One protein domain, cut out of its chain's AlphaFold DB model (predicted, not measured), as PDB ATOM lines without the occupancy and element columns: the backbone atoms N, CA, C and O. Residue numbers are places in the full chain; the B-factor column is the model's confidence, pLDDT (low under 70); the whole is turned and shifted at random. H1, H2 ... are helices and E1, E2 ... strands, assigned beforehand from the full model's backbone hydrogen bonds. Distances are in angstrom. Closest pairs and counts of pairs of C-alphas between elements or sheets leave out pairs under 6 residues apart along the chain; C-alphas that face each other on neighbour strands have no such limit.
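What this domain is: This is residues 334 to 540 of the 955 residues of the protein "PARCEL domain-containing protein" of Mycoplasma sp. HU2014 (UniProt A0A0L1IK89). With little regular structure, this is a solenoid: residues 365 to 531, without a named element, wind in stacked turns, with the small E2-E3 hairpin near one end and H1 near the other. The printed part has 207 residues, with E1, E2, E3 and H1 in that order; the class is mixed, with only 15 residues in named elements. It is compact by its radius of gyration of the C-alphas, 17.4 A, yet elongated, spanning 60 by 33 by 25 A.

How they stand to each other: Start at residues 340 to 341, which pair antiparallel with E1, residues 349 to 351. E1 runs on at 45 degrees into E2, residues 354 to 356. E2 and E3, residues 362 to 364, form an antiparallel hairpin at 156 degrees; look for N 355 and O 363, 2.8 A apart. H1, residues 532 to 537, is apart from E1 and E2; its O i to N i+4 pairs are within hydrogen-bond range.

Where its parts are: Find C-alpha 349 at (134.028, 120.664, 84.278), where E1 begins its 5.6 A. E2 covers 6.7 A and E3 6.5 A. H1 runs 9.0 A to C-alpha 537 at (144.042, 94.740, 124.714).

The domain as a whole: The farthest C-alphas, Asn 343 and Gln 540, are 61.6 A apart. The printed part has no cut; the link from E3 to H1 is long, 167 residues. Look for pLDDT under 70 at residues 334 to 335, 509, 511 and 535 to 540.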
ATOM      1  N   ASP A 334     145.609 107.734  74.571       51.31
ATOM      2  CA  ASP A 334     147.000 107.569  74.133       51.31
ATOM      3  C   ASP A 334     147.967 108.460  74.925       51.31
ATOM      4  O   ASP A 334     149.189 108.322  74.852       51.31
ATOM      5  N   ARG A 335     147.422 109.457  75.639       61.50
ATOM      6  CA  ARG A 335     148.166 110.468  76.398       61.50
ATOM      7  C   ARG A 335     147.358 110.945  77.600       61.50
ATOM      8  O   ARG A 335     146.132 110.838  77.623       61.50
ATOM      9  N   ASN A 336     148.067 111.516  78.573       74.94
ATOM     10  CA  ASN A 336     147.452 112.298  79.640       74.94
ATOM     11  C   ASN A 336     146.577 113.394  79.027       74.94
ATOM     12  O   ASN A 336     146.980 114.052  78.063       74.94
ATOM     13  N   LYS A 337     145.398 113.586  79.601       82.31
ATOM     14  CA  LYS A 337     144.427 114.577  79.164       82.31
ATOM     15  C   LYS A 337     144.192 115.563  80.290       82.31
ATOM     16  O   LYS A 337     143.939 115.147  81.415       82.31
ATOM     17  N   GLN A 338     144.264 116.848  79.973       86.75
ATOM     18  CA  GLN A 338     143.896 117.894  80.917       86.75
ATOM     19  C   GLN A 338     142.378 118.041  80.980       86.75
ATOM     20  O   GLN A 338     141.675 117.876  79.983       86.75
ATOM     21  N   THR A 339     141.889 118.358  82.167       90.06
ATOM     22  CA  THR A 339     140.489 118.641  82.441       90.06
ATOM     23  C   THR A 339     140.101 119.952  81.778       90.06
ATOM     24  O   THR A 339     140.779 120.965  81.955       90.06
ATOM     25  N   ASN A 340     138.985 119.944  81.053       89.81
ATOM     26  CA  ASN A 340     138.465 121.135  80.398       89.81
ATOM     27  C   ASN A 340     137.287 121.721  81.183       89.81
ATOM     28  O   ASN A 340     136.387 120.997  81.625       89.81
ATOM     29  N   TYR A 341     137.277 123.045  81.314       92.25
ATOM     30  CA  TYR A 341     136.251 123.801  82.024       92.25
ATOM     31  C   TYR A 341     135.542 124.754  81.066       92.25
ATOM     32  O   TYR A 341     136.155 125.314  80.164       92.25
ATOM     33  N   GLU A 342     134.247 124.969  81.285       88.19
ATOM     34  CA  GLU A 342     133.438 125.871  80.449       88.19
ATOM     35  C   GLU A 342     133.893 127.338  80.548       88.19
ATOM     36  O   GLU A 342     133.717 128.118  79.617       88.19
ATOM     37  N   ASN A 343     134.448 127.739  81.695       80.69
ATOM     38  CA  ASN A 343     134.720 129.136  82.013       80.69
ATOM     39  C   ASN A 343     136.006 129.320  82.829       80.69
ATOM     40  O   ASN A 343     136.502 128.398  83.471       80.69
ATOM     41  N   SER A 344     136.496 130.563  82.875       83.75
ATOM     42  CA  SER A 344     137.700 130.960  83.622       83.75
ATOM     43  C   SER A 344     137.587 130.794  85.142       83.75
ATOM     44  O   SER A 344     138.602 130.796  85.838       83.75
ATOM     45  N   SER A 345     136.370 130.637  85.677       83.19
ATOM     46  CA  SER A 345     136.146 130.378  87.105       83.19
ATOM     47  C   SER A 345     136.383 128.913  87.497       83.19
ATOM     48  O   SER A 345     136.445 128.607  88.692       83.19
ATOM     49  N   ASN A 346     136.541 128.025  86.503       90.50
ATOM     50  CA  ASN A 346     136.741 126.583  86.648       90.50
ATOM     51  C   ASN A 346     135.697 125.921  87.563       90.50
ATOM     52  O   ASN A 346     136.018 125.034  88.354       90.50
ATOM     53  N   ASN A 347     134.445 126.385  87.496       91.62
ATOM     54  CA  ASN A 347     133.359 125.864  88.330       91.62
ATOM     55  C   ASN A 347     132.560 124.734  87.657       91.62
ATOM     56  O   ASN A 347     131.897 123.978  88.358       91.62
ATOM     57  N   LYS A 348     132.640 124.584  86.334       93.88
ATOM     58  CA  LYS A 348     131.938 123.548  85.573       93.88
ATOM     59  C   LYS A 348     132.924 122.818  84.680       93.88
ATOM     60  O   LYS A 348     133.414 123.373  83.695       93.88
ATOM     61  N   CYS A 349     133.239 121.591  85.070       91.25
ATOM     62  CA  CYS A 349     134.028 120.664  84.278       91.25
ATOM     63  C   CYS A 349     133.137 120.132  83.151       91.25
ATOM     64  O   CYS A 349     132.084 119.550  83.406       91.25
ATOM     65  N   ILE A 350     133.549 120.358  81.907       86.62
ATOM     66  CA  ILE A 350     132.843 119.865  80.714       86.62
ATOM     67  C   ILE A 350     133.490 118.596  80.167       86.62
ATOM     68  O   ILE A 350     132.838 117.817  79.477       86.62
ATOM     69  N   GLU A 351     134.755 118.355  80.509       85.94
ATOM     70  CA  GLU A 351     135.483 117.170  80.085       85.94
ATOM     71  C   GLU A 351     136.490 116.738  81.152       85.94
ATOM     72  O   GLU A 351     137.350 117.516  81.564       85.94
ATOM     73  N   ILE A 352     136.382 115.483  81.588       87.81
ATOM     74  CA  ILE A 352     137.218 114.914  82.646       87.81
ATOM     75  C   ILE A 352     138.623 114.626  82.103       87.81
ATOM     76  O   ILE A 352     138.788 113.838  81.166       87.81
ATOM     77  N   GLY A 353     139.631 115.247  82.719       89.56
ATOM     78  CA  GLY A 353     141.038 114.938  82.497       89.56
ATOM     79  C   GLY A 353     141.474 113.680  83.241       89.56
ATOM     80  O   GLY A 353     140.838 113.236  84.201       89.56
ATOM     81  N   TYR A 354     142.573 113.082  82.795       90.50
ATOM     82  CA  TYR A 354     143.143 111.889  83.405       90.50
ATOM     83  C   TYR A 354     144.632 111.743  83.107       90.50
ATOM     84  O   TYR A 354     145.152 112.212  82.093       90.50
ATOM     85  N   VAL A 355     145.311 111.020  83.989       90.06
ATOM     86  CA  VAL A 355     146.713 110.638  83.859       90.06
ATOM     87  C   VAL A 355     146.799 109.124  83.747       90.06
ATOM     88  O   VAL A 355     146.226 108.395  84.561       90.06
ATOM     89  N   LYS A 356     147.528 108.649  82.739       84.75
ATOM     90  CA  LYS A 356     147.828 107.233  82.557       84.75
ATOM     91  C   LYS A 356     149.109 106.884  83.303       84.75
ATOM     92  O   LYS A 356     150.135 107.541  83.142       84.75
ATOM     93  N   THR A 357     149.053 105.843  84.116       83.31
ATOM     94  CA  THR A 357     150.213 105.320  84.840       83.31
ATOM     95  C   THR A 357     150.945 104.250  84.025       83.31
ATOM     96  O   THR A 357     150.406 103.675  83.075       83.31
ATOM     97  N   ASN A 358     152.177 103.930  84.427       79.88
ATOM     98  CA  ASN A 358     153.001 102.905  83.773       79.88
ATOM     99  C   ASN A 358     152.358 101.503  83.786       79.88
ATOM    100  O   ASN A 358     152.614 100.704  82.891       79.88
ATOM    101  N   ASP A 359     151.498 101.205  84.766       75.25
ATOM    102  CA  ASP A 359     150.725  99.959  84.873       75.25
ATOM    103  C   ASP A 359     149.382 100.006  84.119       75.25
ATOM    104  O   ASP A 359     148.500  99.189  84.375       75.25
ATOM    105  N   LYS A 360     149.225 100.945  83.174       71.88
ATOM    106  CA  LYS A 360     148.019 101.138  82.347       71.88
ATOM    107  C   LYS A 360     146.740 101.406  83.160       71.88
ATOM    108  O   LYS A 360     145.643 101.123  82.681       71.88
ATOM    109  N   LYS A 361     146.857 101.965  84.368       82.88
ATOM    110  CA  LYS A 361     145.713 102.501  85.116       82.88
ATOM    111  C   LYS A 361     145.481 103.958  84.733       82.88
ATOM    112  O   LYS A 361     146.400 104.657  84.311       82.88
ATOM    113  N   TYR A 362     144.243 104.409  84.894       88.81
ATOM    114  CA  TYR A 362     143.854 105.775  84.574       88.81
ATOM    115  C   TYR A 362     143.337 106.446  85.837       88.81
ATOM    116  O   TYR A 362     142.333 106.027  86.420       88.81
ATOM    117  N   ILE A 363     144.064 107.471  86.264       93.38
ATOM    118  CA  ILE A 363     143.749 108.278  87.436       93.38
ATOM    119  C   ILE A 363     143.047 109.533  86.940       93.38
ATOM    120  O   ILE A 363     143.582 110.223  86.073       93.38
ATOM    121  N   LEU A 364     141.862 109.824  87.473       95.12
ATOM    122  CA  LEU A 364     141.171 111.080  87.194       95.12
ATOM    123  C   LEU A 364     142.057 112.254  87.631       95.12
ATOM    124  O   LEU A 364     142.564 112.266  88.751       95.12
ATOM    125  N   GLU A 365     142.281 113.221  86.744       94.38
ATOM    126  CA  GLU A 365     143.092 114.390  87.083       94.38
ATOM    127  C   GLU A 365     142.386 115.198  88.171       94.38
ATOM    128  O   GLU A 365     141.192 115.476  88.075       94.38
ATOM    129  N   ARG A 366     143.132 115.602  89.202       95.75
ATOM    130  CA  ARG A 366     142.610 116.439  90.280       95.75
ATOM    131  C   ARG A 366     141.868 117.653  89.715       95.75
ATOM    132  O   ARG A 366     142.460 118.518  89.069       95.75
ATOM    133  N   LEU A 367     140.578 117.737  90.026       96.94
ATOM    134  CA  LEU A 367     139.724 118.822  89.576       96.94
ATOM    135  C   LEU A 367     140.032 120.103  90.357       96.94
ATOM    136  O   LEU A 367     140.558 120.089  91.473       96.94
ATOM    137  N   ASN A 368     139.686 121.243  89.763       97.06
ATOM    138  CA  ASN A 368     139.884 122.539  90.379       97.06
ATOM    139  C   ASN A 368     139.065 122.611  91.685       97.06
ATOM    140  O   ASN A 368     137.892 122.226  91.678       97.06
ATOM    141  N   PRO A 369     139.613 123.153  92.788       97.44
ATOM    142  CA  PRO A 369     138.881 123.351  94.042       97.44
ATOM    143  C   PRO A 369     137.533 124.081  93.916       97.44
ATOM    144  O   PRO A 369     136.661 123.923  94.768       97.44
ATOM    145  N   ASN A 370     137.346 124.892  92.870       96.75
ATOM    146  CA  ASN A 370     136.104 125.619  92.613       96.75
ATOM    147  C   ASN A 370     135.049 124.808  91.828       96.75
ATOM    148  O   ASN A 370     133.965 125.347  91.603       96.75
ATOM    149  N   THR A 371     135.318 123.556  91.437       97.31
ATOM    150  CA  THR A 371     134.420 122.723  90.611       97.31
ATOM    151  C   THR A 371     133.115 122.397  91.347       97.31
ATOM    152  O   THR A 371     133.131 121.687  92.349       97.31
ATOM    153  N   LYS A 372     131.986 122.905  90.844       96.25
ATOM    154  CA  LYS A 372     130.604 122.670  91.301       96.25
ATOM    155  C   LYS A 372     129.852 121.648  90.461       96.25
ATOM    156  O   LYS A 372     128.870 121.106  90.942       96.25
ATOM    157  N   GLU A 373     130.259 121.443  89.217       95.94
ATOM    158  CA  GLU A 373     129.572 120.567  88.270       95.94
ATOM    159  C   GLU A 373     130.599 119.774  87.463       95.94
ATOM    160  O   GLU A 373     131.640 120.308  87.064       95.94
ATOM    161  N   VAL A 374     130.302 118.498  87.241       95.62
ATOM    162  CA  VAL A 374     131.081 117.569  86.423       95.62
ATOM    163  C   VAL A 374     130.170 116.862  85.416       95.62
ATOM    164  O   VAL A 374     128.958 116.775  85.632       95.62
ATOM    165  N   PRO A 375     130.720 116.277  84.337       87.44
ATOM    166  CA  PRO A 375     129.922 115.490  83.410       87.44
ATOM    167  C   PRO A 375     129.241 114.317  84.126       87.44
ATOM    168  O   PRO A 375     129.858 113.626  84.937       87.44
ATOM    169  N   PHE A 376     127.981 114.037  83.779       83.00
ATOM    170  CA  PHE A 376     127.189 112.962  84.402       83.00
ATOM    171  C   PHE A 376     127.770 111.559  84.192       83.00
ATOM    172  O   PHE A 376     127.399 110.619  84.891       83.00
ATOM    173  N   LYS A 377     128.662 111.396  83.213       81.06
ATOM    174  CA  LYS A 377     129.338 110.131  82.931       81.06
ATOM    175  C   LYS A 377     130.806 110.228  83.316       81.06
ATOM    176  O   LYS A 377     131.558 110.982  82.707       81.06
ATOM    177  N   LEU A 378     131.205 109.387  84.264       85.75
ATOM    178  CA  LEU A 378     132.604 109.066  84.507       85.75
ATOM    179  C   LEU A 378     133.114 108.162  83.369       85.75
ATOM    180  O   LEU A 378     132.493 107.118  83.126       85.75
ATOM    181  N   PRO A 379     134.210 108.513  82.668       82.62
ATOM    182  CA  PRO A 379     134.791 107.639  81.659       82.62
ATOM    183  C   PRO A 379     135.166 106.296  82.282       82.62
ATOM    184  O   PRO A 379     135.851 106.229  83.301       82.62
ATOM    185  N   ARG A 380     134.691 105.201  81.690       76.12
ATOM    186  CA  ARG A 380     134.725 103.885  82.348       76.12
ATOM    187  C   ARG A 380     136.123 103.290  82.494       76.12
ATOM    188  O   ARG A 380     136.303 102.385  83.305       76.12
ATOM    189  N   PHE A 381     137.089 103.757  81.707       77.12
ATOM    190  CA  PHE A 381     138.489 103.351  81.823       77.12
ATOM    191  C   PHE A 381     139.186 103.958  83.048       77.12
ATOM    192  O   PHE A 381     140.258 103.484  83.409       77.12
ATOM    193  N   ILE A 382     138.599 104.972  83.699       87.31
ATOM    194  CA  ILE A 382     139.107 105.500  84.967       87.31
ATOM    195  C   ILE A 382     139.021 104.402  86.026       87.31
ATOM    196  O   ILE A 382     137.957 103.840  86.275       87.31
ATOM    197  N   THR A 383     140.156 104.108  86.657       92.31
ATOM    198  CA  THR A 383     140.290 103.077  87.699       92.31
ATOM    199  C   THR A 383     140.666 103.657  89.059       92.31
ATOM    200  O   THR A 383     140.722 102.925  90.051       92.31
ATOM    201  N   SER A 384     140.911 104.969  89.134       96.69
ATOM    202  CA  SER A 384     141.260 105.674  90.366       96.69
ATOM    203  C   SER A 384     140.652 107.076  90.395       96.69
ATOM    204  O   SER A 384     140.784 107.842  89.440       96.69
ATOM    205  N   LEU A 385     140.015 107.411  91.519       98.06
ATOM    206  CA  LEU A 385     139.538 108.756  91.861       98.06
ATOM    207  C   LEU A 385     140.502 109.460  92.823       98.06
ATOM    208  O   LEU A 385     140.099 110.346  93.588       98.06
ATOM    209  N   LYS A 386     141.770 109.039  92.829       97.44
ATOM    210  CA  LYS A 386     142.779 109.574  93.730       97.44
ATOM    211  C   LYS A 386     142.885 111.089  93.590       97.44
ATOM    212  O   LYS A 386     143.130 111.597  92.502       97.44
ATOM    213  N   GLU A 387     142.710 111.796  94.704       97.94
ATOM    214  CA  GLU A 387     142.775 113.266  94.790       97.94
ATOM    215  C   GLU A 387     141.779 114.030  93.886       97.94
ATOM    216  O   GLU A 387     141.876 115.253  93.779       97.94
ATOM    217  N   ALA A 388     140.792 113.353  93.284       97.94
ATOM    218  CA  ALA A 388     139.887 113.916  92.274       97.94
ATOM    219  C   ALA A 388     139.180 115.214  92.714       97.94
ATOM    220  O   ALA A 388     139.076 116.148  91.924       97.94
ATOM    221  N   PHE A 389     138.742 115.299  93.972       98.38
ATOM    222  CA  PHE A 389     138.045 116.450  94.563       98.38
ATOM    223  C   PHE A 389     138.789 117.037  95.772       98.38
ATOM    224  O   PHE A 389     138.188 117.664  96.649       98.38
ATOM    225  N   LYS A 390     140.112 116.862  95.828       98.38
ATOM    226  CA  LYS A 390     140.934 117.392  96.918       98.38
ATOM    227  C   LYS A 390     140.875 118.926  96.985       98.38
ATOM    228  O   LYS A 390     141.096 119.614  95.983       98.38
ATOM    229  N   ASP A 391     140.663 119.454  98.188       98.31
ATOM    230  CA  ASP A 391     140.424 120.862  98.535       98.31
ATOM    231  C   ASP A 391     139.145 121.469  97.903       98.31
ATOM    232  O   ASP A 391     139.020 122.695  97.835       98.31
ATOM    233  N   ASN A 392     138.183 120.659  97.430       98.25
ATOM    234  CA  ASN A 392     136.943 121.187  96.846       98.25
ATOM    235  C   ASN A 392     136.148 122.046  97.849       98.25
ATOM    236  O   ASN A 392     135.981 121.695  99.017       98.25
ATOM    237  N   LYS A 393     135.656 123.201  97.396       97.69
ATOM    238  CA  LYS A 393     135.048 124.217  98.270       97.69
ATOM    239  C   LYS A 393     133.540 124.069  98.463       97.69
ATOM    240  O   LYS A 393     132.976 124.818  99.266       97.69
ATOM    241  N   HIS A 394     132.883 123.163  97.745       97.50
ATOM    242  CA  HIS A 394     131.424 123.093  97.677       97.50
ATOM    243  C   HIS A 394     130.864 121.938  98.495       97.50
ATOM    244  O   HIS A 394     131.488 120.893  98.653       97.50
ATOM    245  N   SER A 395     129.656 122.135  99.021       96.50
ATOM    246  CA  SER A 395     128.940 121.102  99.770       96.50
ATOM    247  C   SER A 395     128.310 120.029  98.889       96.50
ATOM    248  O   SER A 395     128.040 118.933  99.373       96.50
ATOM    249  N   HIS A 396     128.082 120.363  97.618       96.62
ATOM    250  CA  HIS A 396     127.469 119.534  96.587       96.62
ATOM    251  C   HIS A 396     128.182 119.780  95.257       96.62
ATOM    252  O   HIS A 396     128.503 120.928  94.933       96.62
ATOM    253  N   ILE A 397     128.421 118.705  94.514       97.56
ATOM    254  CA  ILE A 397     129.029 118.680  93.189       97.56
ATOM    255  C   ILE A 397     128.031 118.000  92.250       97.56
ATOM    256  O   ILE A 397     127.773 116.800  92.336       97.56
ATOM    257  N   GLU A 398     127.445 118.773  91.351       94.56
ATOM    258  CA  GLU A 398     126.443 118.285  90.416       94.56
ATOM    259  C   GLU A 398     127.066 117.300  89.419       94.56
ATOM    260  O   GLU A 398     128.101 117.577  88.815       94.56
ATOM    261  N   GLY A 399     126.442 116.134  89.261       90.06
ATOM    262  CA  GLY A 399     126.828 115.098  88.308       90.06
ATOM    263  C   GLY A 399     127.516 113.877  88.918       90.06
ATOM    264  O   GLY A 399     127.398 112.789  88.350       90.06
ATOM    265  N   ILE A 400     128.147 113.993  90.096       95.44
ATOM    266  CA  ILE A 400     128.824 112.845  90.737       95.44
ATOM    267  C   ILE A 400     127.841 111.767  91.215       95.44
ATOM    268  O   ILE A 400     128.220 110.604  91.340       95.44
ATOM    269  N   GLN A 401     126.569 112.120  91.435       87.56
ATOM    270  CA  GLN A 401     125.503 111.172  91.780       87.56
ATOM    271  C   GLN A 401     125.161 110.203  90.635       87.56
ATOM    272  O   GLN A 401     124.489 109.198  90.842       87.56
ATOM    273  N   HIS A 402     125.592 110.513  89.407       83.94
ATOM    274  CA  HIS A 402     125.349 109.692  88.218       83.94
ATOM    275  C   HIS A 402     126.553 108.828  87.829       83.94
ATOM    276  O   HIS A 402     126.468 108.019  86.900       83.94
ATOM    277  N   TRP A 403     127.679 108.986  88.524       92.31
ATOM    278  CA  TRP A 403     128.895 108.252  88.222       92.31
ATOM    279  C   TRP A 403     128.758 106.770  88.562       92.31
ATOM    280  O   TRP A 403     128.327 106.384  89.643       92.31
ATOM    281  N   ASN A 404     129.191 105.921  87.631       84.31
ATOM    282  CA  ASN A 404     129.354 104.496  87.873       84.31
ATOM    283  C   ASN A 404     130.781 104.233  88.372       84.31
ATOM    284  O   ASN A 404     131.723 104.248  87.580       84.31
ATOM    285  N   THR A 405     130.935 103.969  89.669       93.44
ATOM    286  CA  THR A 405     132.242 103.767  90.316       93.44
ATOM    287  C   THR A 405     132.707 102.310  90.346       93.44
ATOM    288  O   THR A 405     133.741 102.016  90.937       93.44
ATOM    289  N   LYS A 406     132.010 101.381  89.676       88.25
ATOM    290  CA  LYS A 406     132.308  99.937  89.727       88.25
ATOM    291  C   LYS A 406     133.744  99.570  89.326       88.25
ATOM    292  O   LYS A 406     134.271  98.563  89.795       88.25
ATOM    293  N   ASN A 407     134.375 100.351  88.450       87.06
ATOM    294  CA  ASN A 407     135.744 100.100  87.980       87.06
ATOM    295  C   ASN A 407     136.822 100.744  88.870       87.06
ATOM    296  O   ASN A 407     138.014 100.551  88.623       87.06
ATOM    297  N   ILE A 408     136.426 101.511  89.889       96.56
ATOM    298  CA  ILE A 408     137.356 102.216  90.766       96.56
ATOM    299  C   ILE A 408     137.965 101.240  91.769       96.56
ATOM    300  O   ILE A 408     137.266 100.515  92.470       96.56
ATOM    301  N   THR A 409     139.293 101.248  91.835       96.00
ATOM    302  CA  THR A 409     140.083 100.456  92.791       96.00
ATOM    303  C   THR A 409     140.758 101.309  93.864       96.00
ATOM    304  O   THR A 409     141.086 100.802  94.932       96.00
ATOM    305  N   ASP A 410     140.929 102.608  93.615       97.75
ATOM    306  CA  ASP A 410     141.623 103.544  94.503       97.75
ATOM    307  C   ASP A 410     140.812 104.841  94.639       97.75
ATOM    308  O   ASP A 410     140.558 105.535  93.651       97.75
ATOM    309  N   MET A 411     140.396 105.148  95.869       98.50
ATOM    310  CA  MET A 411     139.701 106.381  96.262       98.50
ATOM    311  C   MET A 411     140.518 107.188  97.285       98.50
ATOM    312  O   MET A 411     139.975 107.938  98.099       98.50
ATOM    313  N   SER A 412     141.845 107.022  97.288       98.12
ATOM    314  CA  SER A 412     142.705 107.746  98.219       98.12
ATOM    315  C   SER A 412     142.587 109.260  98.030       98.12
ATOM    316  O   SER A 412     142.688 109.787  96.923       98.12
ATOM    317  N   ARG A 413     142.379 109.991  99.128       98.56
ATOM    318  CA  ARG A 413     142.320 111.464  99.156       98.56
ATOM    319  C   ARG A 413     141.267 112.087  98.235       98.56
ATOM    320  O   ARG A 413     141.374 113.272  97.927       98.56
ATOM    321  N   THR A 414     140.255 111.334  97.788       98.56
ATOM    322  CA  THR A 414     139.253 111.830  96.828       98.56
ATOM    323  C   THR A 414     138.608 113.138  97.286       98.56
ATOM    324  O   THR A 414     138.541 114.056  96.482       98.56
ATOM    325  N   PHE A 415     138.228 113.269  98.560       98.62
ATOM    326  CA  PHE A 415     137.654 114.481  99.163       98.62
ATOM    327  C   PHE A 415     138.541 115.061 100.277       98.62
ATOM    328  O   PHE A 415     138.053 115.726 101.193       98.62
ATOM    329  N   GLU A 416     139.856 114.823 100.221       98.62
ATOM    330  CA  GLU A 416     140.790 115.378 101.203       98.62
ATOM    331  C   GLU A 416     140.661 116.910 101.238       98.62
ATOM    332  O   GLU A 416     140.733 117.570 100.205       98.62
ATOM    333  N   ARG A 417     140.470 117.486 102.428       98.56
ATOM    334  CA  ARG A 417     140.311 118.922 102.704       98.56
ATOM    335  C   ARG A 417     139.133 119.583 101.990       98.56
ATOM    336  O   ARG A 417     139.063 120.812 101.925       98.56
ATOM    337  N   ALA A 418     138.170 118.802 101.499       98.50
ATOM    338  CA  ALA A 418     136.909 119.315 100.984       98.50
ATOM    339  C   ALA A 418     135.980 119.713 102.147       98.50
ATOM    340  O   ALA A 418     134.965 119.073 102.411       98.50
ATOM    341  N   ARG A 419     136.361 120.754 102.900       98.38
ATOM    342  CA  ARG A 419     135.798 121.080 104.229       98.38
ATOM    343  C   ARG A 419     134.279 121.224 104.259       98.38
ATOM    344  O   ARG A 419     133.668 120.888 105.265       98.38
ATOM    345  N   ASN A 420     133.679 121.700 103.169       98.31
ATOM    346  CA  ASN A 420     132.235 121.913 103.073       98.31
ATOM    347  C   ASN A 420     131.465 120.705 102.520       98.31
ATOM    348  O   ASN A 420     130.238 120.708 102.605       98.31
ATOM    349  N   PHE A 421     132.150 119.711 101.943       98.44
ATOM    350  CA  PHE A 421     131.532 118.591 101.237       98.44
ATOM    351  C   PHE A 421     130.639 117.768 102.170       98.44
ATOM    352  O   PHE A 421     131.084 117.273 103.203       98.44
ATOM    353  N   ASN A 422     129.364 117.625 101.806       97.88
ATOM    354  CA  ASN A 422     128.387 116.839 102.558       97.88
ATOM    355  C   ASN A 422     127.263 116.338 101.635       97.88
ATOM    356  O   ASN A 422     126.085 116.360 102.001       97.88
ATOM    357  N   GLN A 423     127.607 115.949 100.408       97.19
ATOM    358  CA  GLN A 423     126.681 115.329  99.464       97.19
ATOM    359  C   GLN A 423     126.551 113.837  99.763       97.19
ATOM    360  O   GLN A 423     127.506 113.207 100.218       97.19
ATOM    361  N   ASP A 424     125.363 113.279  99.532       93.56
ATOM    362  CA  ASP A 424     125.152 111.841  99.665       93.56
ATOM    363  C   ASP A 424     125.832 111.072  98.524       93.56
ATOM    364  O   ASP A 424     125.661 111.395  97.349       93.56
ATOM    365  N   ILE A 425     126.621 110.070  98.901       96.38
ATOM    366  CA  ILE A 425     127.396 109.184  98.022       96.38
ATOM    367  C   ILE A 425     127.240 107.718  98.457       96.38
ATOM    368  O   ILE A 425     128.076 106.873  98.132       96.38
ATOM    369  N   SER A 426     126.173 107.394  99.201       93.50
ATOM    370  CA  SER A 426     125.879 106.025  99.643       93.50
ATOM    371  C   SER A 426     125.749 105.034  98.482       93.50
ATOM    372  O   SER A 426     126.048 103.856  98.656       93.50
ATOM    373  N   ASP A 427     125.359 105.518  97.299       91.56
ATOM    374  CA  ASP A 427     125.130 104.718  96.087       91.56
ATOM    375  C   ASP A 427     126.413 104.383  95.301       91.56
ATOM    376  O   ASP A 427     126.356 103.656  94.305       91.56
ATOM    377  N   TRP A 428     127.577 104.898  95.712       95.94
ATOM    378  CA  TRP A 428     128.847 104.524  95.089       95.94
ATOM    379  C   TRP A 428     129.175 103.044  95.337       95.94
ATOM    380  O   TRP A 428     129.149 102.545  96.461       95.94
ATOM    381  N   ASP A 429     129.532 102.335  94.266       93.31
ATOM    382  CA  ASP A 429     129.961 100.939  94.312       93.31
ATOM    383  C   ASP A 429     131.402 100.840  94.838       93.31
ATOM    384  O   ASP A 429     132.347 101.259  94.164       93.31
ATOM    385  N   MET A 430     131.549 100.273  96.040       95.56
ATOM    386  CA  MET A 430     132.829 100.045  96.729       95.56
ATOM    387  C   MET A 430     133.391  98.626  96.526       95.56
ATOM    388  O   MET A 430     134.469  98.308  97.020       95.56
ATOM    389  N   SER A 431     132.704  97.757  95.772       91.12
ATOM    390  CA  SER A 431     133.011  96.316  95.697       91.12
ATOM    391  C   SER A 431     134.364  95.953  95.067       91.12
ATOM    392  O   SER A 431     134.805  94.802  95.175       91.12
ATOM    393  N   ASN A 432     135.032  96.901  94.404       93.12
ATOM    394  CA  ASN A 432     136.369  96.746  93.821       93.12
ATOM    395  C   ASN A 432     137.422  97.682  94.432       93.12
ATOM    396  O   ASN A 432     138.596  97.577  94.071       93.12
ATOM    397  N   VAL A 433     137.028  98.552  95.363       97.81
ATOM    398  CA  VAL A 433     137.937  99.501  96.007       97.81
ATOM    399  C   VAL A 433     138.822  98.760  97.004       97.81
ATOM    400  O   VAL A 433     138.341  97.998  97.840       97.81
ATOM    401  N   THR A 434     140.130  98.985  96.914       96.44
ATOM    402  CA  THR A 434     141.130  98.417  97.826       96.44
ATOM    403  C   THR A 434     141.777  99.480  98.714       96.44
ATOM    404  O   THR A 434     142.240  99.158  99.808       96.44
ATOM    405  N   ILE A 435     141.778 100.749  98.286       97.69
ATOM    406  CA  ILE A 435     142.433 101.861  98.988       97.69
ATOM    407  C   ILE A 435     141.432 102.996  99.230       97.69
ATOM    408  O   ILE A 435     140.855 103.544  98.292       97.69
ATOM    409  N   THR A 436     141.287 103.381 100.501       98.25
ATOM    410  CA  THR A 436     140.437 104.492 100.985       98.25
ATOM    411  C   THR A 436     141.226 105.506 101.831       98.25
ATOM    412  O   THR A 436     140.642 106.333 102.533       98.25
ATOM    413  N   GLU A 437     142.566 105.457 101.770       98.31
ATOM    414  CA  GLU A 437     143.475 106.324 102.537       98.31
ATOM    415  C   GLU A 437     143.078 107.803 102.407       98.31
ATOM    416  O   GLU A 437     143.011 108.342 101.303       98.31
ATOM    417  N   SER A 438     142.862 108.481 103.535       98.50
ATOM    418  CA  SER A 438     142.570 109.917 103.610       98.50
ATOM    419  C   SER A 438     141.373 110.390 102.771       98.50
ATOM    420  O   SER A 438     141.296 111.579 102.464       98.50
ATOM    421  N   MET A 439     140.443 109.505 102.381       98.50
ATOM    422  CA  MET A 439     139.347 109.844 101.459       98.50
ATOM    423  C   MET A 439     138.550 111.088 101.891       98.50
ATOM    424  O   MET A 439     138.248 111.912 101.036       98.50
ATOM    425  N   PHE A 440     138.281 111.254 103.190       98.62
ATOM    426  CA  PHE A 440     137.581 112.394 103.803       98.62
ATOM    427  C   PHE A 440     138.444 113.132 104.840       98.62
ATOM    428  O   PHE A 440     137.919 113.766 105.756       98.62
ATOM    429  N   PHE A 441     139.774 113.049 104.736       98.50
ATOM    430  CA  PHE A 441     140.668 113.726 105.676       98.50
ATOM    431  C   PHE A 441     140.426 115.246 105.644       98.50
ATOM    432  O   PHE A 441     140.486 115.838 104.577       98.50
ATOM    433  N   GLU A 442     140.135 115.883 106.781       98.31
ATOM    434  CA  GLU A 442     139.719 117.293 106.912       98.31
ATOM    435  C   GLU A 442     138.458 117.687 106.100       98.31
ATOM    436  O   GLU A 442     138.252 118.865 105.801       98.31
ATOM    437  N   ALA A 443     137.574 116.743 105.757       98.31
ATOM    438  CA  ALA A 443     136.238 117.048 105.231       98.31
ATOM    439  C   ALA A 443     135.278 117.399 106.386       98.31
ATOM    440  O   ALA A 443     134.381 116.635 106.734       98.31
ATOM    441  N   GLU A 444     135.520 118.544 107.029       98.50
ATOM    442  CA  GLU A 444     134.919 118.968 108.306       98.50
ATOM    443  C   GLU A 444     133.389 118.792 108.393       98.50
ATOM    444  O   GLU A 444     132.894 118.380 109.441       98.50
ATOM    445  N   LYS A 445     132.650 119.069 107.307       98.50
ATOM    446  CA  LYS A 445     131.177 118.984 107.238       98.50
ATOM    447  C   LYS A 445     130.607 117.638 106.803       98.50
ATOM    448  O   LYS A 445     129.383 117.484 106.813       98.50
ATOM    449  N   PHE A 446     131.440 116.677 106.419       98.44
ATOM    450  CA  PHE A 446     130.957 115.412 105.886       98.44
ATOM    451  C   PHE A 446     130.290 114.568 106.979       98.44
ATOM    452  O   PHE A 446     130.923 114.194 107.963       98.44
ATOM    453  N   ASN A 447     129.004 114.246 106.810       97.94
ATOM    454  CA  ASN A 447     128.237 113.452 107.767       97.94
ATOM    455  C   ASN A 447     127.107 112.675 107.071       97.94
ATOM    456  O   ASN A 447     125.927 113.019 107.187       97.94
ATOM    457  N   LYS A 448     127.474 111.638 106.310       97.31
ATOM    458  CA  LYS A 448     126.529 110.766 105.595       97.31
ATOM    459  C   LYS A 448     126.585 109.333 106.079       97.31
ATOM    460  O   LYS A 448     127.622 108.862 106.535       97.31
ATOM    461  N   ASN A 449     125.447 108.650 105.982       92.25
ATOM    462  CA  ASN A 449     125.349 107.226 106.259       92.25
ATOM    463  C   ASN A 449     126.047 106.448 105.136       92.25
ATOM    464  O   ASN A 449     125.654 106.563 103.980       92.25
ATOM    465  N   LEU A 450     127.061 105.659 105.490       95.94
ATOM    466  CA  LEU A 450     127.847 104.861 104.548       95.94
ATOM    467  C   LEU A 450     127.746 103.361 104.848       95.94
ATOM    468  O   LEU A 450     128.542 102.566 104.356       95.94
ATOM    469  N   ASN A 451     126.771 102.952 105.660       92.19
ATOM    470  CA  ASN A 451     126.642 101.591 106.174       92.19
ATOM    471  C   ASN A 451     126.420 100.530 105.076       92.19
ATOM    472  O   ASN A 451     126.607  99.339 105.317       92.19
ATOM    473  N   ASP A 452     126.035 100.968 103.877       90.56
ATOM    474  CA  ASP A 452     125.743 100.125 102.715       90.56
ATOM    475  C   ASP A 452     126.966  99.848 101.827       90.56
ATOM    476  O   ASP A 452     126.898  99.020 100.918       90.56
ATOM    477  N   TRP A 453     128.098 100.499 102.098       94.88
ATOM    478  CA  TRP A 453     129.335 100.273 101.360       94.88
ATOM    479  C   TRP A 453     129.927  98.883 101.623       94.88
ATOM    480  O   TRP A 453     130.083  98.439 102.761       94.88
ATOM    481  N   ASN A 454     130.317  98.201 100.544       88.88
ATOM    482  CA  ASN A 454     131.032  96.930 100.617       88.88
ATOM    483  C   ASN A 454     132.532  97.171 100.844       88.88
ATOM    484  O   ASN A 454     133.259  97.467  99.900       88.88
ATOM    485  N   MET A 455     132.990  96.987 102.083       91.31
ATOM    486  CA  MET A 455     134.388  97.206 102.488       91.31
ATOM    487  C   MET A 455     135.272  95.950 102.403       91.31
ATOM    488  O   MET A 455     136.459  96.012 102.708       91.31
ATOM    489  N   SER A 456     134.734  94.820 101.930       87.00
ATOM    490  CA  SER A 456     135.398  93.510 102.040       87.00
ATOM    491  C   SER A 456     136.722  93.387 101.272       87.00
ATOM    492  O   SER A 456     137.502  92.488 101.565       87.00
ATOM    493  N   LYS A 457     137.029  94.271 100.311       90.88
ATOM    494  CA  LYS A 457     138.323  94.292  99.591       90.88
ATOM    495  C   LYS A 457     139.282  95.394 100.042       90.88
ATOM    496  O   LYS A 457     140.412  95.443  99.552       90.88
ATOM    497  N   VAL A 458     138.857  96.273 100.945       96.12
ATOM    498  CA  VAL A 458     139.672  97.401 101.396       96.12
ATOM    499  C   VAL A 458     140.802  96.890 102.286       96.12
ATOM    500  O   VAL A 458     140.577  96.125 103.218       96.12
ATOM    501  N   THR A 459     142.032  97.311 101.991       93.88
ATOM    502  CA  THR A 459     143.238  96.947 102.752       93.88
ATOM    503  C   THR A 459     143.864  98.145 103.467       93.88
ATOM    504  O   THR A 459     144.534  97.965 104.486       93.88
ATOM    505  N   ASP A 460     143.621  99.370 102.987       96.56
ATOM    506  CA  ASP A 460     144.179 100.611 103.539       96.56
ATOM    507  C   ASP A 460     143.089 101.673 103.767       96.56
ATOM    508  O   ASP A 460     142.472 102.164 102.815       96.56
ATOM    509  N   SER A 461     142.882 102.039 105.035       96.81
ATOM    510  CA  SER A 461     141.916 103.052 105.492       96.81
ATOM    511  C   SER A 461     142.557 104.091 106.421       96.81
ATOM    512  O   SER A 461     141.871 104.740 107.217       96.81
ATOM    513  N   ARG A 462     143.885 104.275 106.346       96.12
ATOM    514  CA  ARG A 462     144.589 105.278 107.165       96.12
ATOM    515  C   ARG A 462     143.997 106.665 106.932       96.12
ATOM    516  O   ARG A 462     143.705 107.022 105.795       96.12
ATOM    517  N   TYR A 463     143.836 107.451 107.995       97.38
ATOM    518  CA  TYR A 463     143.321 108.832 107.943       97.38
ATOM    519  C   TYR A 463     141.955 109.039 107.260       97.38
ATOM    520  O   TYR A 463     141.591 110.189 107.028       97.38
ATOM    521  N   MET A 464     141.187 107.985 106.942       98.00
ATOM    522  CA  MET A 464     139.999 108.085 106.078       98.00
ATOM    523  C   MET A 464     139.020 109.190 106.496       98.00
ATOM    524  O   MET A 464     138.541 109.900 105.622       98.00
ATOM    525  N   PHE A 465     138.782 109.377 107.798       98.38
ATOM    526  CA  PHE A 465     137.915 110.419 108.367       98.38
ATOM    527  C   PHE A 465     138.669 111.406 109.269       98.38
ATOM    528  O   PHE A 465     138.048 112.191 109.983       98.38
ATOM    529  N   GLY A 466     140.005 111.385 109.273       97.75
ATOM    530  CA  GLY A 466     140.790 112.203 110.193       97.75
ATOM    531  C   GLY A 466     140.477 113.691 110.015       97.75
ATOM    532  O   GLY A 466     140.629 114.224 108.926       97.75
ATOM    533  N   GLY A 467     140.024 114.380 111.059       97.69
ATOM    534  CA  GLY A 467     139.637 115.792 111.005       97.69
ATOM    535  C   GLY A 467     138.267 116.084 110.377       97.69
ATOM    536  O   GLY A 467     137.928 117.257 110.237       97.69
ATOM    537  N   ALA A 468     137.459 115.077 110.026       98.00
ATOM    538  CA  ALA A 468     136.063 115.271 109.622       98.00
ATOM    539  C   ALA A 468     135.189 115.550 110.865       98.00
ATOM    540  O   ALA A 468     134.510 114.672 111.386       98.00
ATOM    541  N   THR A 469     135.269 116.764 111.414       98.00
ATOM    542  CA  THR A 469     134.740 117.106 112.750       98.00
ATOM    543  C   THR A 469     133.259 116.788 112.965       98.00
ATOM    544  O   THR A 469     132.897 116.375 114.069       98.00
ATOM    545  N   ASP A 470     132.414 116.934 111.940       98.19
ATOM    546  CA  ASP A 470     130.966 116.678 112.014       98.19
ATOM    547  C   ASP A 470     130.590 115.213 111.722       98.19
ATOM    548  O   ASP A 470     129.423 114.842 111.877       98.19
ATOM    549  N   PHE A 471     131.548 114.364 111.334       98.31
ATOM    550  CA  PHE A 471     131.260 112.990 110.937       98.31
ATOM    551  C   PHE A 471     130.768 112.144 112.115       98.31
ATOM    552  O   PHE A 471     131.479 111.889 113.089       98.31
ATOM    553  N   ASN A 472     129.534 111.658 111.992       97.44
ATOM    554  CA  ASN A 472     128.929 110.654 112.860       97.44
ATOM    555  C   ASN A 472     127.979 109.747 112.050       97.44
ATOM    556  O   ASN A 472     126.972 109.263 112.566       97.44
ATOM    557  N   GLY A 473     128.265 109.570 110.759       93.94
ATOM    558  CA  GLY A 473     127.481 108.734 109.860       93.94
ATOM    559  C   GLY A 473     127.645 107.252 110.185       93.94
ATOM    560  O   GLY A 473     128.726 106.825 110.585       93.94
ATOM    561  N   ASN A 474     126.579 106.465 110.025       91.31
ATOM    562  CA  ASN A 474     126.609 105.044 110.372       91.31
ATOM    563  C   ASN A 474     127.573 104.257 109.456       91.31
ATOM    564  O   ASN A 474     127.489 104.361 108.231       91.31
ATOM    565  N   ILE A 475     128.460 103.476 110.081       95.31
ATOM    566  CA  ILE A 475     129.451 102.573 109.469       95.31
ATOM    567  C   ILE A 475     129.568 101.236 110.234       95.31
ATOM    568  O   ILE A 475     130.563 100.517 110.115       95.31
ATOM    569  N   SER A 476     128.575 100.898 111.064       87.94
ATOM    570  CA  SER A 476     128.645  99.766 111.998       87.94
ATOM    571  C   SER A 476     128.751  98.405 111.304       87.94
ATOM    572  O   SER A 476     129.310  97.470 111.876       87.94
ATOM    573  N   ASN A 477     128.236  98.279 110.073       84.62
ATOM    574  CA  ASN A 477     128.142  97.006 109.345       84.62
ATOM    575  C   ASN A 477     129.285  96.764 108.351       84.62
ATOM    576  O   ASN A 477     129.231  95.806 107.573       84.62
ATOM    577  N   TRP A 478     130.306  97.621 108.347       90.88
ATOM    578  CA  TRP A 478     131.462  97.443 107.476       90.88
ATOM    579  C   TRP A 478     132.203  96.139 107.786       90.88
ATOM    580  O   TRP A 478     132.538  95.841 108.933       90.88
ATOM    581  N   ASP A 479     132.478  95.364 106.737       82.06
ATOM    582  CA  ASP A 479     133.393  94.230 106.819       82.06
ATOM    583  C   ASP A 479     134.839  94.733 106.781       82.06
ATOM    584  O   ASP A 479     135.354  95.097 105.726       82.06
ATOM    585  N   MET A 480     135.472  94.762 107.953       82.94
ATOM    586  CA  MET A 480     136.835  95.262 108.135       82.94
ATOM    587  C   MET A 480     137.889  94.147 108.171       82.94
ATOM    588  O   MET A 480     139.055  94.423 108.453       82.94
ATOM    589  N   TYR A 481     137.511  92.896 107.867       79.25
ATOM    590  CA  TYR A 481     138.393  91.737 108.027       79.25
ATOM    591  C   TYR A 481     139.701  91.876 107.238       79.25
ATOM    592  O   TYR A 481     140.772  91.594 107.772       79.25
ATOM    593  N   ASN A 482     139.635  92.329 105.983       81.00
ATOM    594  CA  ASN A 482     140.799  92.451 105.092       81.00
ATOM    595  C   ASN A 482     141.616  93.738 105.287       81.00
ATOM    596  O   ASN A 482     142.672  93.888 104.667       81.00
ATOM    597  N   VAL A 483     141.178  94.641 106.168       87.31
ATOM    598  CA  VAL A 483     141.872  95.904 106.417       87.31
ATOM    599  C   VAL A 483     143.154  95.640 107.203       87.31
ATOM    600  O   VAL A 483     143.151  94.984 108.242       87.31
ATOM    601  N   GLN A 484     144.268  96.163 106.696       88.62
ATOM    602  CA  GLN A 484     145.602  95.987 107.273       88.62
ATOM    603  C   GLN A 484     146.104  97.259 107.958       88.62
ATOM    604  O   GLN A 484     146.899  97.181 108.894       88.62
ATOM    605  N   LYS A 485     145.654  98.432 107.491       92.44
ATOM    606  CA  LYS A 485     146.125  99.735 107.969       92.44
ATOM    607  C   LYS A 485     144.958 100.645 108.337       92.44
ATOM    608  O   LYS A 485     144.137 100.983 107.484       92.44
ATOM    609  N   VAL A 486     144.923 101.068 109.598       93.62
ATOM    610  CA  VAL A 486     143.845 101.885 110.194       93.62
ATOM    611  C   VAL A 486     144.376 103.090 110.976       93.62
ATOM    612  O   VAL A 486     143.599 103.843 111.564       93.62
ATOM    613  N   THR A 487     145.695 103.311 110.969       91.44
ATOM    614  CA  THR A 487     146.332 104.439 111.659       91.44
ATOM    615  C   THR A 487     145.599 105.753 111.388       91.44
ATOM    616  O   THR A 487     145.377 106.139 110.237       91.44
ATOM    617  N   ASN A 488     145.264 106.467 112.465       94.31
ATOM    618  CA  ASN A 488     144.662 107.800 112.440       94.31
ATOM    619  C   ASN A 488     143.312 107.893 111.700       94.31
ATOM    620  O   ASN A 488     142.898 109.001 111.369       94.31
ATOM    621  N   MET A 489     142.610 106.781 111.441       96.38
ATOM    622  CA  MET A 489     141.373 106.788 110.647       96.38
ATOM    623  C   MET A 489     140.327 107.784 111.166       96.38
ATOM    624  O   MET A 489     139.734 108.474 110.344       96.38
ATOM    625  N   PHE A 490     140.161 107.918 112.489       97.12
ATOM    626  CA  PHE A 490     139.239 108.883 113.105       97.12
ATOM    627  C   PHE A 490     139.938 109.980 113.917       97.12
ATOM    628  O   PHE A 490     139.289 110.630 114.739       97.12
ATOM    629  N   ILE A 491     141.234 110.236 113.709       95.69
ATOM    630  CA  ILE A 491     141.942 111.262 114.491       95.69
ATOM    631  C   ILE A 491     141.211 112.615 114.402       95.69
ATOM    632  O   ILE A 491     140.920 113.079 113.308       95.69
ATOM    633  N   ARG A 492     140.895 113.261 115.532       95.88
ATOM    634  CA  ARG A 492     140.177 114.561 115.579       95.88
ATOM    635  C   ARG A 492     138.766 114.555 114.956       95.88
ATOM    636  O   ARG A 492     138.253 115.615 114.601       95.88
ATOM    637  N   THR A 493     138.114 113.397 114.861       96.88
ATOM    638  CA  THR A 493     136.700 113.277 114.445       96.88
ATOM    639  C   THR A 493     135.800 113.506 115.662       96.88
ATOM    640  O   THR A 493     135.291 112.570 116.278       96.88
ATOM    641  N   GLN A 494     135.686 114.766 116.087       94.94
ATOM    642  CA  GLN A 494     135.197 115.139 117.423       94.94
ATOM    643  C   GLN A 494     133.787 114.623 117.748       94.94
ATOM    644  O   GLN A 494     133.541 114.223 118.884       94.94
ATOM    645  N   ASN A 495     132.877 114.587 116.770       96.31
ATOM    646  CA  ASN A 495     131.493 114.145 116.977       96.31
ATOM    647  C   ASN A 495     131.273 112.632 116.813       96.31
ATOM    648  O   ASN A 495     130.168 112.146 117.069       96.31
ATOM    649  N   PHE A 496     132.302 111.882 116.417       97.62
ATOM    650  CA  PHE A 496     132.171 110.470 116.080       97.62
ATOM    651  C   PHE A 496     131.899 109.598 117.311       97.62
ATOM    652  O   PHE A 496     132.715 109.540 118.236       97.62
ATOM    653  N   ASN A 497     130.744 108.924 117.316       96.44
ATOM    654  CA  ASN A 497     130.236 108.119 118.432       96.44
ATOM    655  C   ASN A 497     129.448 106.869 117.972       96.44
ATOM    656  O   ASN A 497     128.525 106.431 118.664       96.44
ATOM    657  N   GLN A 498     129.748 106.342 116.781       95.44
ATOM    658  CA  GLN A 498     129.079 105.156 116.227       95.44
ATOM    659  C   GLN A 498     129.567 103.866 116.877       95.44
ATOM    660  O   GLN A 498     130.721 103.784 117.273       95.44
ATOM    661  N   ASP A 499     128.711 102.848 116.950       92.19
ATOM    662  CA  ASP A 499     129.088 101.548 117.505       92.19
ATOM    663  C   ASP A 499     129.967 100.745 116.530       92.19
ATOM    664  O   ASP A 499     129.532 100.386 115.432       92.19
ATOM    665  N   LEU A 500     131.212 100.475 116.933       92.31
ATOM    666  CA  LEU A 500     132.198  99.691 116.187       92.31
ATOM    667  C   LEU A 500     132.420  98.303 116.798       92.31
ATOM    668  O   LEU A 500     133.366  97.611 116.414       92.31
ATOM    669  N   SER A 501     131.570  97.856 117.728       84.56
ATOM    670  CA  SER A 501     131.726  96.568 118.414       84.56
ATOM    671  C   SER A 501     131.793  95.368 117.467       84.56
ATOM    672  O   SER A 501     132.378  94.340 117.812       84.56
ATOM    673  N   ASN A 502     131.192  95.502 116.280       81.88
ATOM    674  CA  ASN A 502     131.110  94.464 115.253       81.88
ATOM    675  C   ASN A 502     132.322  94.440 114.311       81.88
ATOM    676  O   ASN A 502     132.444  93.528 113.494       81.88
ATOM    677  N   TRP A 503     133.233  95.411 114.408       85.19
ATOM    678  CA  TRP A 503     134.414  95.458 113.553       85.19
ATOM    679  C   TRP A 503     135.438  94.388 113.947       85.19
ATOM    680  O   TRP A 503     135.883  94.303 115.097       85.19
ATOM    681  N   ILE A 504     135.855  93.605 112.949       76.56
ATOM    682  CA  ILE A 504     136.890  92.574 113.061       76.56
ATOM    683  C   ILE A 504     138.146  93.078 112.342       76.56
ATOM    684  O   ILE A 504     138.124  93.245 111.130       76.56
ATOM    685  N   LEU A 505     139.239  93.306 113.080       77.50
ATOM    686  CA  LEU A 505     140.498  93.890 112.575       77.50
ATOM    687  C   LEU A 505     141.676  92.895 112.617       77.50
ATOM    688  O   LEU A 505     142.813  93.266 112.885       77.50
ATOM    689  N   ASN A 506     141.418  91.609 112.373       70.25
ATOM    690  CA  ASN A 506     142.411  90.543 112.582       70.25
ATOM    691  C   ASN A 506     143.654  90.649 111.680       70.25
ATOM    692  O   ASN A 506     144.709  90.130 112.040       70.25
ATOM    693  N   ASN A 507     143.550  91.327 110.532       71.69
ATOM    694  CA  ASN A 507     144.675  91.548 109.620       71.69
ATOM    695  C   ASN A 507     145.504  92.805 109.951       71.69
ATOM    696  O   ASN A 507     146.522  93.056 109.301       71.69
ATOM    697  N   VAL A 508     145.134  93.561 110.990       74.56
ATOM    698  CA  VAL A 508     145.938  94.662 111.537       74.56
ATOM    699  C   VAL A 508     146.955  94.080 112.527       74.56
ATOM    700  O   VAL A 508     146.704  93.948 113.727       74.56
ATOM    701  N   THR A 509     148.120  93.691 112.008       63.06
ATOM    702  CA  THR A 509     149.150  92.941 112.753       63.06
ATOM    703  C   THR A 509     150.049  93.809 113.638       63.06
ATOM    704  O   THR A 509     150.700  93.298 114.550       63.06
ATOM    705  N   ASN A 510     150.098  95.123 113.404       71.25
ATOM    706  CA  ASN A 510     150.969  96.043 114.131       71.25
ATOM    707  C   ASN A 510     150.175  96.855 115.164       71.25
ATOM    708  O   ASN A 510     149.292  97.630 114.807       71.25
ATOM    709  N   LYS A 511     150.542  96.746 116.450       65.38
ATOM    710  CA  LYS A 511     149.878  97.477 117.545       65.38
ATOM    711  C   LYS A 511     149.872  98.998 117.334       65.38
ATOM    712  O   LYS A 511     148.939  99.669 117.766       65.38
ATOM    713  N   SER A 512     150.883  99.537 116.647       75.31
ATOM    714  CA  SER A 512     150.962 100.973 116.360       75.31
ATOM    715  C   SER A 512     149.831 101.496 115.470       75.31
ATOM    716  O   SER A 512     149.504 102.677 115.572       75.31
ATOM    717  N   GLU A 513     149.164 100.628 114.701       80.88
ATOM    718  CA  GLU A 513     147.995 100.996 113.893       80.88
ATOM    719  C   GLU A 513     146.797 101.424 114.757       80.88
ATOM    720  O   GLU A 513     146.005 102.272 114.343       80.88
ATOM    721  N   TYR A 514     146.686 100.910 115.989       80.38
ATOM    722  CA  TYR A 514     145.591 101.244 116.907       80.38
ATOM    723  C   TYR A 514     145.835 102.517 117.722       80.38
ATOM    724  O   TYR A 514     144.871 103.117 118.196       80.38
ATOM    725  N   ASN A 515     147.095 102.945 117.883       73.94
ATOM    726  CA  ASN A 515     147.504 103.983 118.846       73.94
ATOM    727  C   ASN A 515     146.697 105.283 118.738       73.94
ATOM    728  O   ASN A 515     146.506 105.985 119.727       73.94
ATOM    729  N   ASN A 516     146.232 105.604 117.535       82.50
ATOM    730  CA  ASN A 516     145.510 106.832 117.241       82.50
ATOM    731  C   ASN A 516     144.202 106.581 116.478       82.50
ATOM    732  O   ASN A 516     143.650 107.527 115.915       82.50
ATOM    733  N   LEU A 517     143.710 105.335 116.430       89.94
ATOM    734  CA  LEU A 517     142.502 104.998 115.672       89.94
ATOM    735  C   LEU A 517     141.318 105.873 116.108       89.94
ATOM    736  O   LEU A 517     140.658 106.463 115.262       89.94
ATOM    737  N   LEU A 518     141.118 106.003 117.425       92.31
ATOM    738  CA  LEU A 518     140.014 106.743 118.048       92.31
ATOM    739  C   LEU A 518     140.475 108.030 118.757       92.31
ATOM    740  O   LEU A 518     139.750 108.586 119.585       92.31
ATOM    741  N   LYS A 519     141.690 108.514 118.477       90.94
ATOM    742  CA  LYS A 519     142.247 109.685 119.165       90.94
ATOM    743  C   LYS A 519     141.411 110.939 118.886       90.94
ATOM    744  O   LYS A 519     141.100 111.245 117.739       90.94
ATOM    745  N   ASP A 520     141.103 111.693 119.941       93.19
ATOM    746  CA  ASP A 520     140.325 112.940 119.873       93.19
ATOM    747  C   ASP A 520     138.917 112.768 119.256       93.19
ATOM    748  O   ASP A 520     138.408 113.669 118.589       93.19
ATOM    749  N   THR A 521     138.291 111.608 119.492       95.19
ATOM    750  CA  THR A 521     136.889 111.300 119.147       95.19
ATOM    751  C   THR A 521     135.996 111.271 120.391       95.19
ATOM    752  O   THR A 521     136.510 111.212 121.509       95.19
ATOM    753  N   LYS A 522     134.668 111.264 120.217       93.50
ATOM    754  CA  LYS A 522     133.703 111.075 121.318       93.50
ATOM    755  C   LYS A 522     133.582 109.609 121.760       93.50
ATOM    756  O   LYS A 522     133.418 109.346 122.945       93.50
ATOM    757  N   ILE A 523     133.727 108.652 120.840       92.94
ATOM    758  CA  ILE A 523     133.724 107.206 121.143       92.94
ATOM    759  C   ILE A 523     134.886 106.763 122.045       92.94
ATOM    760  O   ILE A 523     134.787 105.733 122.709       92.94
ATOM    761  N   LYS A 524     135.996 107.509 122.110       88.31
ATOM    762  CA  LYS A 524     137.155 107.127 122.939       88.31
ATOM    763  C   LYS A 524     136.798 106.907 124.421       88.31
ATOM    764  O   LYS A 524     137.488 106.159 125.100       88.31
ATOM    765  N   ASP A 525     135.732 107.536 124.909       86.88
ATOM    766  CA  ASP A 525     135.308 107.433 126.306       86.88
ATOM    767  C   ASP A 525     134.342 106.247 126.545       86.88
ATOM    768  O   ASP A 525     134.048 105.909 127.689       86.88
ATOM    769  N   ASP A 526     133.878 105.575 125.482       88.81
ATOM    770  CA  ASP A 526     132.940 104.446 125.529       88.81
ATOM    771  C   ASP A 526     133.561 103.177 124.920       88.81
ATOM    772  O   ASP A 526     133.366 102.837 123.750       88.81
ATOM    773  N   GLN A 527     134.316 102.452 125.748       85.44
ATOM    774  CA  GLN A 527     135.006 101.221 125.346       85.44
ATOM    775  C   GLN A 527     134.057 100.110 124.877       85.44
ATOM    776  O   GLN A 527     134.486  99.225 124.139       85.44
ATOM    777  N   SER A 528     132.776 100.132 125.266       86.00
ATOM    778  CA  SER A 528     131.815  99.102 124.847       86.00
ATOM    779  C   SER A 528     131.628  99.083 123.326       86.00
ATOM    780  O   SER A 528     131.475  98.010 122.737       86.00
ATOM    781  N   LYS A 529     131.776 100.257 122.705       89.12
ATOM    782  CA  LYS A 529     131.629 100.501 121.269       89.12
ATOM    783  C   LYS A 529     132.912 100.323 120.471       89.12
ATOM    784  O   LYS A 529     132.901 100.502 119.258       89.12
ATOM    785  N   TRP A 530     134.042 100.032 121.113       89.75
ATOM    786  CA  TRP A 530     135.314  99.880 120.406       89.75
ATOM    787  C   TRP A 530     135.372  98.567 119.610       89.75
ATOM    788  O   TRP A 530     134.733  97.585 120.005       89.75
ATOM    789  N   PRO A 531     136.206  98.496 118.551       85.12
ATOM    790  CA  PRO A 531     136.491  97.242 117.862       85.12
ATOM    791  C   PRO A 531     136.960  96.160 118.836       85.12
ATOM    792  O   PRO A 531     137.740  96.430 119.756       85.12
ATOM    793  N   ARG A 532     136.530  94.914 118.607       72.44
ATOM    794  CA  ARG A 532     136.734  93.794 119.543       72.44
ATOM    795  C   ARG A 532     138.189  93.649 120.016       72.44
ATOM    796  O   ARG A 532     138.428  93.593 121.216       72.44
ATOM    797  N   VAL A 533     139.153  93.699 119.092       71.38
ATOM    798  CA  VAL A 533     140.596  93.566 119.385       71.38
ATOM    799  C   VAL A 533     141.148  94.670 120.301       71.38
ATOM    800  O   VAL A 533     142.072  94.439 121.081       71.38
ATOM    801  N   MET A 534     140.579  95.880 120.250       73.94
ATOM    802  CA  MET A 534     141.008  96.989 121.106       73.94
ATOM    803  C   MET A 534     140.450  96.859 122.524       73.94
ATOM    804  O   MET A 534     141.161  97.188 123.471       73.94
ATOM    805  N   ARG A 535     139.234  96.320 122.684       66.62
ATOM    806  CA  ARG A 535     138.644  96.039 124.007       66.62
ATOM    807  C   ARG A 535     139.463  95.004 124.774       66.62
ATOM    808  O   ARG A 535     139.768  95.207 125.945       66.62
ATOM    809  N   ASP A 536     139.896  93.956 124.079       57.34
ATOM    810  CA  ASP A 536     140.636  92.839 124.676       57.34
ATOM    811  C   ASP A 536     142.087  93.222 125.063       57.34
ATOM    812  O   ASP A 536     142.693  92.575 125.912       57.34
ATOM    813  N   SER A 537     142.650  94.296 124.486       50.81
ATOM    814  CA  SER A 537     144.042  94.740 124.714       50.81
ATOM    815  C   SER A 537     144.223  95.837 125.776       50.81
ATOM    816  O   SER A 537     145.360  96.180 126.112       50.81
ATOM    817  N   HIS A 538     143.135  96.409 126.305       43.19
ATOM    818  CA  HIS A 538     143.163  97.402 127.393       43.19
ATOM    819  C   HIS A 538     143.055  96.790 128.797       43.19
ATOM    820  O   HIS A 538     143.210  97.501 129.790       43.19
ATOM    821  N   GLN A 539     142.900  95.467 128.894       39.84
ATOM    822  CA  GLN A 539     143.179  94.720 130.116       39.84
ATOM    823  C   GLN A 539     144.580  94.087 130.022       39.84
ATOM    824  O   GLN A 539     144.807  93.197 129.216       39.84
ATOM    825  N   GLN A 540     145.490  94.543 130.892       35.34
ATOM    826  CA  GLN A 540     146.844  94.032 131.189       35.34
ATOM    827  C   GLN A 540     148.059  94.664 130.477       35.34
ATOM    828  O   GLN A 540     148.368  94.471 129.302       35.34
TER     829      GLN A 540